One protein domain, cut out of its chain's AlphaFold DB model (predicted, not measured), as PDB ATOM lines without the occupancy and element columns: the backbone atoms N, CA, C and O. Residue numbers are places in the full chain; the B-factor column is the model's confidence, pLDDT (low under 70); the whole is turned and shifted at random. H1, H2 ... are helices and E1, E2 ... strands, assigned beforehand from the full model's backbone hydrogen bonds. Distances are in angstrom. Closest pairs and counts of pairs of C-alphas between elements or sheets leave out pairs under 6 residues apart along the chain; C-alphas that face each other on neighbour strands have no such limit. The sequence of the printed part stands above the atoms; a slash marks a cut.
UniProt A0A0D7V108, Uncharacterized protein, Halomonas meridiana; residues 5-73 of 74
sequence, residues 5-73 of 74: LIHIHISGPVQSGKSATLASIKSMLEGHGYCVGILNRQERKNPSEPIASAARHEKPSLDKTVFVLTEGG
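This is residues 5 to 73 of the 74 residues of an uncharacterized protein of Halomonas meridiana (UniProt A0A0D7V108). A small three-stranded sheet has the single helix H1 packed along one face, the other face being bare, and a long loop, residues 39 to 64, swings out from E2 and returns to E3, with residues 52 to 58 sticking out. The printed part has 69 residues, with one named helix and three named strands in the order E1, H1, E2, E3; the sheet runs E1, E3, E2, all parallel. The class is mixed, helices and strands, although under half of the residues are in named elements. The whole is only just compact, close to loose, with a radius of gyration of the C-alphas of 13.0 A and spans of 38 by 29 by 17 A.

Inner strand E3, residues 65 to 71, is parallel to edge strand E1, residues 5 to 10, at 21 degrees, with N 8 and O 68 2.8 A apart, within hydrogen-bond range. On its other side E3 is parallel to edge strand E2, residues 35 to 38, at 18 degrees, with N 69 and O 37 2.8 A apart, also within range. H1, residues 18 to 31, is on the sheet at a height over the sheet of 8.9 A, in two layers, a helix layer on one face of a sheet. It lies over E3 and E2 and runs along the strands, at 9 degrees to E3 on the local plane. The closest C-alphas of H1 and E3 are those of Leu 22 and Leu 69, 6.9 A apart; those of H1 and E2 are Lys 26 and Val 36, 6.4 A apart. E1, H1 and E2 form a split strand-helix-strand unit, two parallel strands joined through a helix with E3 between them in the sheet, and its crossover is right-handed. In H1 every O i to N i+4 pair is within hydrogen-bond range.

E3 is 20.0 A long and ends at C-alpha 71, (129.357, 134.627, 113.637). E1, 16.3 A, begins at C-alpha 5, (121.057, 126.443, 101.662). E2 measures 10.2 A, and H1 19.9 A from C-alpha 18 at (126.718, 134.857, 120.116).

The C-alphas of Pro 13 and Arg 56 are the two farthest apart, 38.7 A. The printed part has no cut. The link E2 to E3 is long, 26 residues; H1 to E2 is tight and E1 to H1 short. The mean pLDDT of the printed part is 70.4, and residues 39 to 65 and residue 73 are under 70.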
ATOM      1  N   LEU A   5     120.086 125.940 100.694       77.94
ATOM      2  CA  LEU A   5     121.057 126.443 101.662       77.94
ATOM      3  C   LEU A   5     120.407 127.543 102.503       77.94
ATOM      4  O   LEU A   5     119.962 128.549 101.955       77.94
ATOM      5  N   ILE A   6     120.377 127.370 103.822       79.69
ATOM      6  CA  ILE A   6     119.893 128.384 104.762       79.69
ATOM      7  C   ILE A   6     121.088 128.920 105.544       79.69
ATOM      8  O   ILE A   6     121.736 128.187 106.286       79.69
ATOM      9  N   HIS A   7     121.386 130.207 105.377       82.94
ATOM     10  CA  HIS A   7     122.473 130.868 106.090       82.94
ATOM     11  C   HIS A   7     121.925 131.633 107.297       82.94
ATOM     12  O   HIS A   7     121.108 132.539 107.142       82.94
ATOM     13  N   ILE A   8     122.386 131.280 108.494       80.94
ATOM     14  CA  ILE A   8     122.050 131.969 109.740       80.94
ATOM     15  C   ILE A   8     123.298 132.717 110.196       80.94
ATOM     16  O   ILE A   8     124.326 132.115 110.510       80.94
ATOM     17  N   HIS A   9     123.200 134.042 110.222       85.31
ATOM     18  CA  HIS A   9     124.274 134.923 110.657       85.31
ATOM     19  C   HIS A   9     123.895 135.600 111.972       85.31
ATOM     20  O   HIS A   9     122.874 136.282 112.038       85.31
ATOM     21  N   ILE A  10     124.722 135.433 113.005       82.19
ATOM     22  CA  ILE A  10     124.549 136.116 114.290       82.19
ATOM     23  C   ILE A  10     125.637 137.174 114.424       82.19
ATOM     24  O   ILE A  10     126.826 136.858 114.398       82.19
ATOM     25  N   SER A  11     125.218 138.426 114.590       85.75
ATOM     26  CA  SER A  11     126.098 139.576 114.790       85.75
ATOM     27  C   SER A  11     125.792 140.275 116.112       85.75
ATOM     28  O   SER A  11     124.714 140.116 116.686       85.75
ATOM     29  N   GLY A  12     126.774 141.008 116.630       84.44
ATOM     30  CA  GLY A  12     126.645 141.753 117.877       84.44
ATOM     31  C   GLY A  12     127.993 142.023 118.548       84.44
ATOM     32  O   GLY A  12     129.022 141.527 118.073       84.44
ATOM     33  N   PRO A  13     127.994 142.761 119.669       83.69
ATOM     34  CA  PRO A  13     129.208 143.155 120.378       83.69
ATOM     35  C   PRO A  13     130.032 141.967 120.884       83.69
ATOM     36  O   PRO A  13     129.527 140.854 121.076       83.69
ATOM     37  N   VAL A  14     131.320 142.192 121.138       81.06
ATOM     38  CA  VAL A  14     132.183 141.217 121.825       81.06
ATOM     39  C   VAL A  14     131.538 140.797 123.156       81.06
ATOM     40  O   VAL A  14     130.941 141.616 123.846       81.06
ATOM     41  N   GLN A  15     131.615 139.502 123.491       80.19
ATOM     42  CA  GLN A  15     131.031 138.914 124.712       80.19
ATOM     43  C   GLN A  15     129.492 138.985 124.837       80.19
ATOM     44  O   GLN A  15     128.953 138.733 125.909       80.19
ATOM     45  N   SER A  16     128.750 139.208 123.747       86.81
ATOM     46  CA  SER A  16     127.276 139.243 123.776       86.81
ATOM     47  C   SER A  16     126.579 137.867 123.754       86.81
ATOM     48  O   SER A  16     125.383 137.790 123.491       86.81
ATOM     49  N   GLY A  17     127.311 136.766 123.957       84.25
ATOM     50  CA  GLY A  17     126.740 135.409 123.972       84.25
ATOM     51  C   GLY A  17     126.486 134.763 122.600       84.25
ATOM     52  O   GLY A  17     125.908 133.680 122.550       84.25
ATOM     53  N   LYS A  18     126.953 135.358 121.492       85.69
ATOM     54  CA  LYS A  18     126.718 134.857 120.116       85.69
ATOM     55  C   LYS A  18     127.087 133.387 119.930       85.69
ATOM     56  O   LYS A  18     126.320 132.633 119.338       85.69
ATOM     57  N   SER A  19     128.227 132.971 120.475       80.88
ATOM     58  CA  SER A  19     128.698 131.591 120.361       80.88
ATOM     59  C   SER A  19     127.791 130.608 121.117       80.88
ATOM     60  O   SER A  19     127.552 129.505 120.630       80.88
ATOM     61  N   ALA A  20     127.215 131.018 122.255       80.56
ATOM     62  CA  ALA A  20     126.229 130.214 122.979       80.56
ATOM     63  C   ALA A  20     124.918 130.096 122.184       80.56
ATOM     64  O   ALA A  20     124.381 128.999 122.043       80.56
ATOM     65  N   THR A  21     124.447 131.191 121.582       83.00
ATOM     66  CA  THR A  21     123.263 131.178 120.710       83.00
ATOM     67  C   THR A  21     123.466 130.290 119.478       83.00
ATOM     68  O   THR A  21     122.591 129.490 119.150       83.00
ATOM     69  N   LEU A  22     124.629 130.374 118.820       84.69
ATOM     70  CA  LEU A  22     124.990 129.511 117.689       84.69
ATOM     71  C   LEU A  22     125.000 128.032 118.087       84.69
ATOM     72  O   LEU A  22     124.460 127.202 117.354       84.69
ATOM     73  N   ALA A  23     125.563 127.702 119.253       79.81
ATOM     74  CA  ALA A  23     125.567 126.339 119.776       79.81
ATOM     75  C   ALA A  23     124.142 125.821 120.034       79.81
ATOM     76  O   ALA A  23     123.816 124.713 119.612       79.81
ATOM     77  N   SER A  24     123.267 126.632 120.641       84.00
ATOM     78  CA  SER A  24     121.862 126.261 120.863       84.00
ATOM     79  C   SER A  24     121.101 126.021 119.556       84.00
ATOM     80  O   SER A  24     120.379 125.031 119.445       84.00
ATOM     81  N   ILE A  25     121.287 126.884 118.550       82.88
ATOM     82  CA  ILE A  25     120.659 126.724 117.229       82.88
ATOM     83  C   ILE A  25     121.154 125.442 116.555       82.88
ATOM     84  O   ILE A  25     120.342 124.679 116.031       82.88
ATOM     85  N   LYS A  26     122.465 125.175 116.606       82.75
ATOM     86  CA  LYS A  26     123.048 123.945 116.065       82.75
ATOM     87  C   LYS A  26     122.422 122.706 116.696       82.75
ATOM     88  O   LYS A  26     121.879 121.882 115.969       82.75
ATOM     89  N   SER A  27     122.450 122.595 118.026       80.62
ATOM     90  CA  SER A  27     121.928 121.416 118.725       80.62
ATOM     91  C   SER A  27     120.443 121.185 118.453       80.62
ATOM     92  O   SER A  27     120.020 120.045 118.290       80.62
ATOM     93  N   MET A  28     119.647 122.255 118.353       83.06
ATOM     94  CA  MET A  28     118.236 122.151 117.988       83.06
ATOM     95  C   MET A  28     118.060 121.588 116.572       83.06
ATOM     96  O   MET A  28     117.272 120.666 116.381       83.06
ATOM     97  N   LEU A  29     118.783 122.118 115.583       81.75
ATOM     98  CA  LEU A  29     118.678 121.688 114.185       81.75
ATOM     99  C   LEU A  29     119.176 120.249 113.980       81.75
ATOM    100  O   LEU A  29     118.514 119.466 113.301       81.75
ATOM    101  N   GLU A  30     120.286 119.877 114.618       81.38
ATOM    102  CA  GLU A  30     120.789 118.497 114.628       81.38
ATOM    103  C   GLU A  30     119.794 117.544 115.303       81.38
ATOM    104  O   GLU A  30     119.541 116.457 114.788       81.38
ATOM    105  N   GLY A  31     119.152 117.973 116.397       75.00
ATOM    106  CA  GLY A  31     118.091 117.215 117.068       75.00
ATOM    107  C   GLY A  31     116.853 116.967 116.196       75.00
ATOM    108  O   GLY A  31     116.136 115.998 116.422       75.00
ATOM    109  N   HIS A  32     116.628 117.793 115.171       81.38
ATOM    110  CA  HIS A  32     115.582 117.596 114.159       81.38
ATOM    111  C   HIS A  32     116.078 116.829 112.917       81.38
ATOM    112  O   HIS A  32     115.331 116.668 111.954       81.38
ATOM    113  N   GLY A  33     117.327 116.350 112.921       73.50
ATOM    114  CA  GLY A  33     117.917 115.580 111.824       73.50
ATOM    115  C   GLY A  33     118.414 116.421 110.647       73.50
ATOM    116  O   GLY A  33     118.673 115.868 109.576       73.50
ATOM    117  N   TYR A  34     118.553 117.741 110.808       78.94
ATOM    118  CA  TYR A  34     119.089 118.606 109.757       78.94
ATOM    119  C   TYR A  34     120.615 118.571 109.694       78.94
ATOM    120  O   TYR A  34     121.309 118.431 110.699       78.94
ATOM    121  N   CYS A  35     121.148 118.788 108.491       78.12
ATOM    122  CA  CYS A  35     122.567 119.054 108.301       78.12
ATOM    123  C   CYS A  35     122.899 120.489 108.713       78.12
ATOM    124  O   CYS A  35     122.331 121.439 108.163       78.12
ATOM    125  N   VAL A  36     123.860 120.642 109.623       77.88
ATOM    126  CA  VAL A  36     124.337 121.944 110.090       77.88
ATOM    127  C   VAL A  36     125.851 122.036 109.927       77.88
ATOM    128  O   VAL A  36     126.597 121.269 110.527       77.88
ATOM    129  N   GLY A  37     126.316 123.002 109.139       76.31
ATOM    130  CA  GLY A  37     127.709 123.430 109.093       76.31
ATOM    131  C   GLY A  37     127.906 124.691 109.932       76.31
ATOM    132  O   GLY A  37     127.121 125.632 109.833       76.31
ATOM    133  N   ILE A  38     128.960 124.744 110.743       70.19
ATOM    134  CA  ILE A  38     129.443 126.004 111.322       70.19
ATOM    135  C   ILE A  38     130.614 126.439 110.458       70.19
ATOM    136  O   ILE A  38     131.543 125.667 110.289       70.19
ATOM    137  N   LEU A  39     130.581 127.656 109.922       64.62
ATOM    138  CA  LEU A  39     131.725 128.215 109.209       64.62
ATOM    139  C   LEU A  39     132.587 128.956 110.229       64.62
ATOM    140  O   LEU A  39     132.355 130.132 110.529       64.62
ATOM    141  N   ASN A  40     133.570 128.261 110.802       56.81
ATOM    142  CA  ASN A  40     134.488 128.902 111.733       56.81
ATOM    143  C   ASN A  40     135.346 129.947 111.008       56.81
ATOM    144  O   ASN A  40     135.764 129.780 109.859       56.81
ATOM    145  N   ARG A  41     135.693 131.030 111.713       53.16
ATOM    146  CA  ARG A  41     136.600 132.071 111.189       53.16
ATOM    147  C   ARG A  41     137.971 131.489 110.795       53.16
ATOM    148  O   ARG A  41     138.630 132.043 109.919       53.16
ATOM    149  N   GLN A  42     138.371 130.370 111.409       46.38
ATOM    150  CA  GLN A  42     139.578 129.603 111.074       46.38
ATOM    151  C   GLN A  42     139.410 128.708 109.830       46.38
ATOM    152  O   GLN A  42     140.335 128.625 109.029       46.38
ATOM    153  N   GLU A  43     138.232 128.126 109.592       45.97
ATOM    154  CA  GLU A  43     137.958 127.288 108.407       45.97
ATOM    155  C   GLU A  43     137.863 128.106 107.113       45.97
ATOM    156  O   GLU A  43     138.172 127.603 106.039       45.97
ATOM    157  N   ARG A  44     137.559 129.412 107.193       48.59
ATOM    158  CA  ARG A  44     137.711 130.325 106.040       48.59
ATOM    159  C   ARG A  44     139.145 130.386 105.498       48.59
ATOM    160  O   ARG A  44     139.327 130.746 104.340       48.59
ATOM    161  N   LYS A  45     140.153 130.090 106.328       42.22
ATOM    162  CA  LYS A  45     141.571 130.060 105.929       42.22
ATOM    163  C   LYS A  45     142.066 128.660 105.571       42.22
ATOM    164  O   LYS A  45     143.112 128.556 104.942       42.22
ATOM    165  N   ASN A  46     141.339 127.616 105.964       38.75
ATOM    166  CA  ASN A  46     141.692 126.230 105.692       38.75
ATOM    167  C   ASN A  46     140.401 125.457 105.384       38.75
ATOM    168  O   ASN A  46     139.810 124.880 106.299       38.75
ATOM    169  N   PRO A  47     139.893 125.548 104.142       49.78
ATOM    170  CA  PRO A  47     138.639 124.909 103.789       49.78
ATOM    171  C   PRO A  47     138.787 123.401 103.979       49.78
ATOM    172  O   PRO A  47     139.699 122.791 103.419       49.78
ATOM    173  N   SER A  48     137.895 122.815 104.776       53.78
ATOM    174  CA  SER A  48     137.742 121.365 104.862       53.78
ATOM    175  C   SER A  48     137.580 120.790 103.457       53.78
ATOM    176  O   SER A  48     137.044 121.458 102.563       53.78
ATOM    177  N   GLU A  49     138.057 119.563 103.253       57.28
ATOM    178  CA  GLU A  49     137.945 118.924 101.949       57.28
ATOM    179  C   GLU A  49     136.491 118.922 101.438       57.28
ATOM    180  O   GLU A  49     135.543 118.921 102.235       57.28
ATOM    181  N   PRO A  50     136.284 118.938 100.107       58.50
ATOM    182  CA  PRO A  50     134.949 118.954  99.529       58.50
ATOM    183  C   PRO A  50     134.068 117.854 100.130       58.50
ATOM    184  O   PRO A  50     134.490 116.711 100.244       58.50
ATOM    185  N   ILE A  51     132.793 118.142 100.406       57.81
ATOM    186  CA  ILE A  51     131.818 117.152 100.923       57.81
ATOM    187  C   ILE A  51     131.773 115.868 100.060       57.81
ATOM    188  O   ILE A  51     131.416 114.785 100.530       57.81
ATOM    189  N   ALA A  52     132.170 115.967  98.786       57.41
ATOM    190  CA  ALA A  52     132.335 114.830  97.891       57.41
ATOM    191  C   ALA A  52     133.352 113.781  98.399       57.41
ATOM    192  O   ALA A  52     133.091 112.587  98.208       57.41
ATOM    193  N   SER A  53     134.442 114.194  99.061       63.62
ATOM    194  CA  SER A  53     135.506 113.325  99.590       63.62
ATOM    195  C   SER A  53     135.304 112.871 101.042       63.62
ATOM    196  O   SER A  53     135.958 111.918 101.454       63.62
ATOM    197  N   ALA A  54     134.358 113.456 101.788       60.88
ATOM    198  CA  ALA A  54     134.025 113.020 103.150       60.88
ATOM    199  C   ALA A  54     133.536 111.558 103.195       60.88
ATOM    200  O   ALA A  54     132.959 111.047 102.225       60.88
ATOM    201  N   ALA A  55     133.718 110.864 104.321       56.94
ATOM    202  CA  ALA A  55     133.244 109.489 104.455       56.94
ATOM    203  C   ALA A  55     131.705 109.429 104.401       56.94
ATOM    204  O   ALA A  55     131.011 110.357 104.801       56.94
ATOM    205  N   ARG A  56     131.119 108.324 103.914       57.62
ATOM    206  CA  ARG A  56     129.659 108.228 103.671       57.62
ATOM    207  C   ARG A  56     128.798 108.477 104.922       57.62
ATOM    208  O   ARG A  56     127.660 108.898 104.775       57.62
ATOM    209  N   HIS A  57     129.342 108.217 106.110       60.53
ATOM    210  CA  HIS A  57     128.693 108.457 107.403       60.53
ATOM    211  C   HIS A  57     128.864 109.898 107.921       60.53
ATOM    212  O   HIS A  57     128.131 110.310 108.808       60.53
ATOM    213  N   GLU A  58     129.808 110.656 107.362       51.03
ATOM    214  CA  GLU A  58     130.023 112.086 107.629       51.03
ATOM    215  C   GLU A  58     129.281 112.964 106.613       51.03
ATOM    216  O   GLU A  58     129.090 114.161 106.826       51.03
ATOM    217  N   LYS A  59     128.850 112.372 105.489       59.25
ATOM    218  CA  LYS A  59     128.037 113.061 104.490       59.25
ATOM    219  C   LYS A  59     126.662 113.356 105.079       59.25
ATOM    220  O   LYS A  59     126.015 112.451 105.608       59.25
ATOM    221  N   PRO A  60     126.177 114.594 104.946       57.50
ATOM    222  CA  PRO A  60     124.868 114.939 105.459       57.50
ATOM    223  C   PRO A  60     123.761 114.125 104.795       57.50
ATOM    224  O   PRO A  60     123.841 113.798 103.609       57.50
ATOM    225  N   SER A  61     122.706 113.834 105.559       56.78
ATOM    226  CA  SER A  61     121.474 113.270 105.011       56.78
ATOM    227  C   SER A  61     120.889 114.269 104.011       56.78
ATOM    228  O   SER A  61     120.448 115.360 104.372       56.78
ATOM    229  N   LEU A  62     120.982 113.928 102.727       54.28
ATOM    230  CA  LEU A  62     120.784 114.814 101.576       54.28
ATOM    231  C   LEU A  62     119.315 115.185 101.294       54.28
ATOM    232  O   LEU A  62     119.008 115.605 100.179       54.28
ATOM    233  N   ASP A  63     118.399 115.099 102.262       53.72
ATOM    234  CA  ASP A  63     116.971 115.377 102.026       53.72
ATOM    235  C   ASP A  63     116.595 116.876 102.068       53.72
ATOM    236  O   ASP A  63     115.537 117.290 102.526       53.72
ATOM    237  N   LYS A  64     117.431 117.679 101.391       60.69
ATOM    238  CA  LYS A  64     117.118 118.977 100.753       60.69
ATOM    239  C   LYS A  64     117.404 120.268 101.522       60.69
ATOM    240  O   LYS A  64     117.244 121.320 100.900       60.69
ATOM    241  N   THR A  65     117.917 120.237 102.756       66.81
ATOM    242  CA  THR A  65     118.264 121.478 103.487       66.81
ATOM    243  C   THR A  65     119.581 121.382 104.255       66.81
ATOM    244  O   THR A  65     119.752 120.506 105.100       66.81
ATOM    245  N   VAL A  66     120.495 122.315 103.978       74.38
ATOM    246  CA  VAL A  66     121.761 122.508 104.702       74.38
ATOM    247  C   VAL A  66     121.719 123.863 105.398       74.38
ATOM    248  O   VAL A  66     121.493 124.886 104.750       74.38
ATOM    249  N   PHE A  67     121.956 123.882 106.706       78.00
ATOM    250  CA  PHE A  67     122.094 125.109 107.483       78.00
ATOM    251  C   PHE A  67     123.564 125.467 107.623       78.00
ATOM    252  O   PHE A  67     124.376 124.627 107.996       78.00
ATOM    253  N   VAL A  68     123.910 126.719 107.360       81.19
ATOM    254  CA  VAL A  68     125.249 127.251 107.601       81.19
ATOM    255  C   VAL A  68     125.149 128.345 108.645       81.19
ATOM    256  O   VAL A  68     124.456 129.341 108.444       81.19
ATOM    257  N   LEU A  69     125.846 128.156 109.758       77.62
ATOM    258  CA  LEU A  69     125.870 129.075 110.883       77.62
ATOM    259  C   LEU A  69     127.169 129.887 110.860       77.62
ATOM    260  O   LEU A  69     128.260 129.316 110.788       77.62
ATOM    261  N   THR A  70     127.066 131.213 110.936       80.56
ATOM    262  CA  THR A  70     128.228 132.108 111.016       80.56
ATOM    263  C   THR A  70     128.091 133.150 112.114       80.56
ATOM    264  O   THR A  70     127.000 133.631 112.417       80.56
ATOM    265  N   GLU A  71     129.237 133.532 112.677       77.31
ATOM    266  CA  GLU A  71     129.357 134.627 113.637       77.31
ATOM    267  C   GLU A  71     129.983 135.858 112.968       77.31
ATOM    268  O   GLU A  71     130.949 135.750 112.205       77.31
ATOM    269  N   GLY A  72     129.439 137.034 113.266       73.81
ATOM    270  CA  GLY A  72     129.999 138.337 112.929       73.81
ATOM    271  C   GLY A  72     130.176 139.198 114.175       73.81
ATOM    272  O   GLY A  72     129.482 139.029 115.178       73.81
ATOM    273  N   GLY A  73     131.106 140.139 114.109       63.66
ATOM    274  CA  GLY A  73     131.278 141.163 115.131       63.66
ATOM    275  C   GLY A  73     131.956 142.383 114.529       63.66
ATOM    276  O   GLY A  73     132.884 142.220 113.730       63.66
TER     277      GLY A  73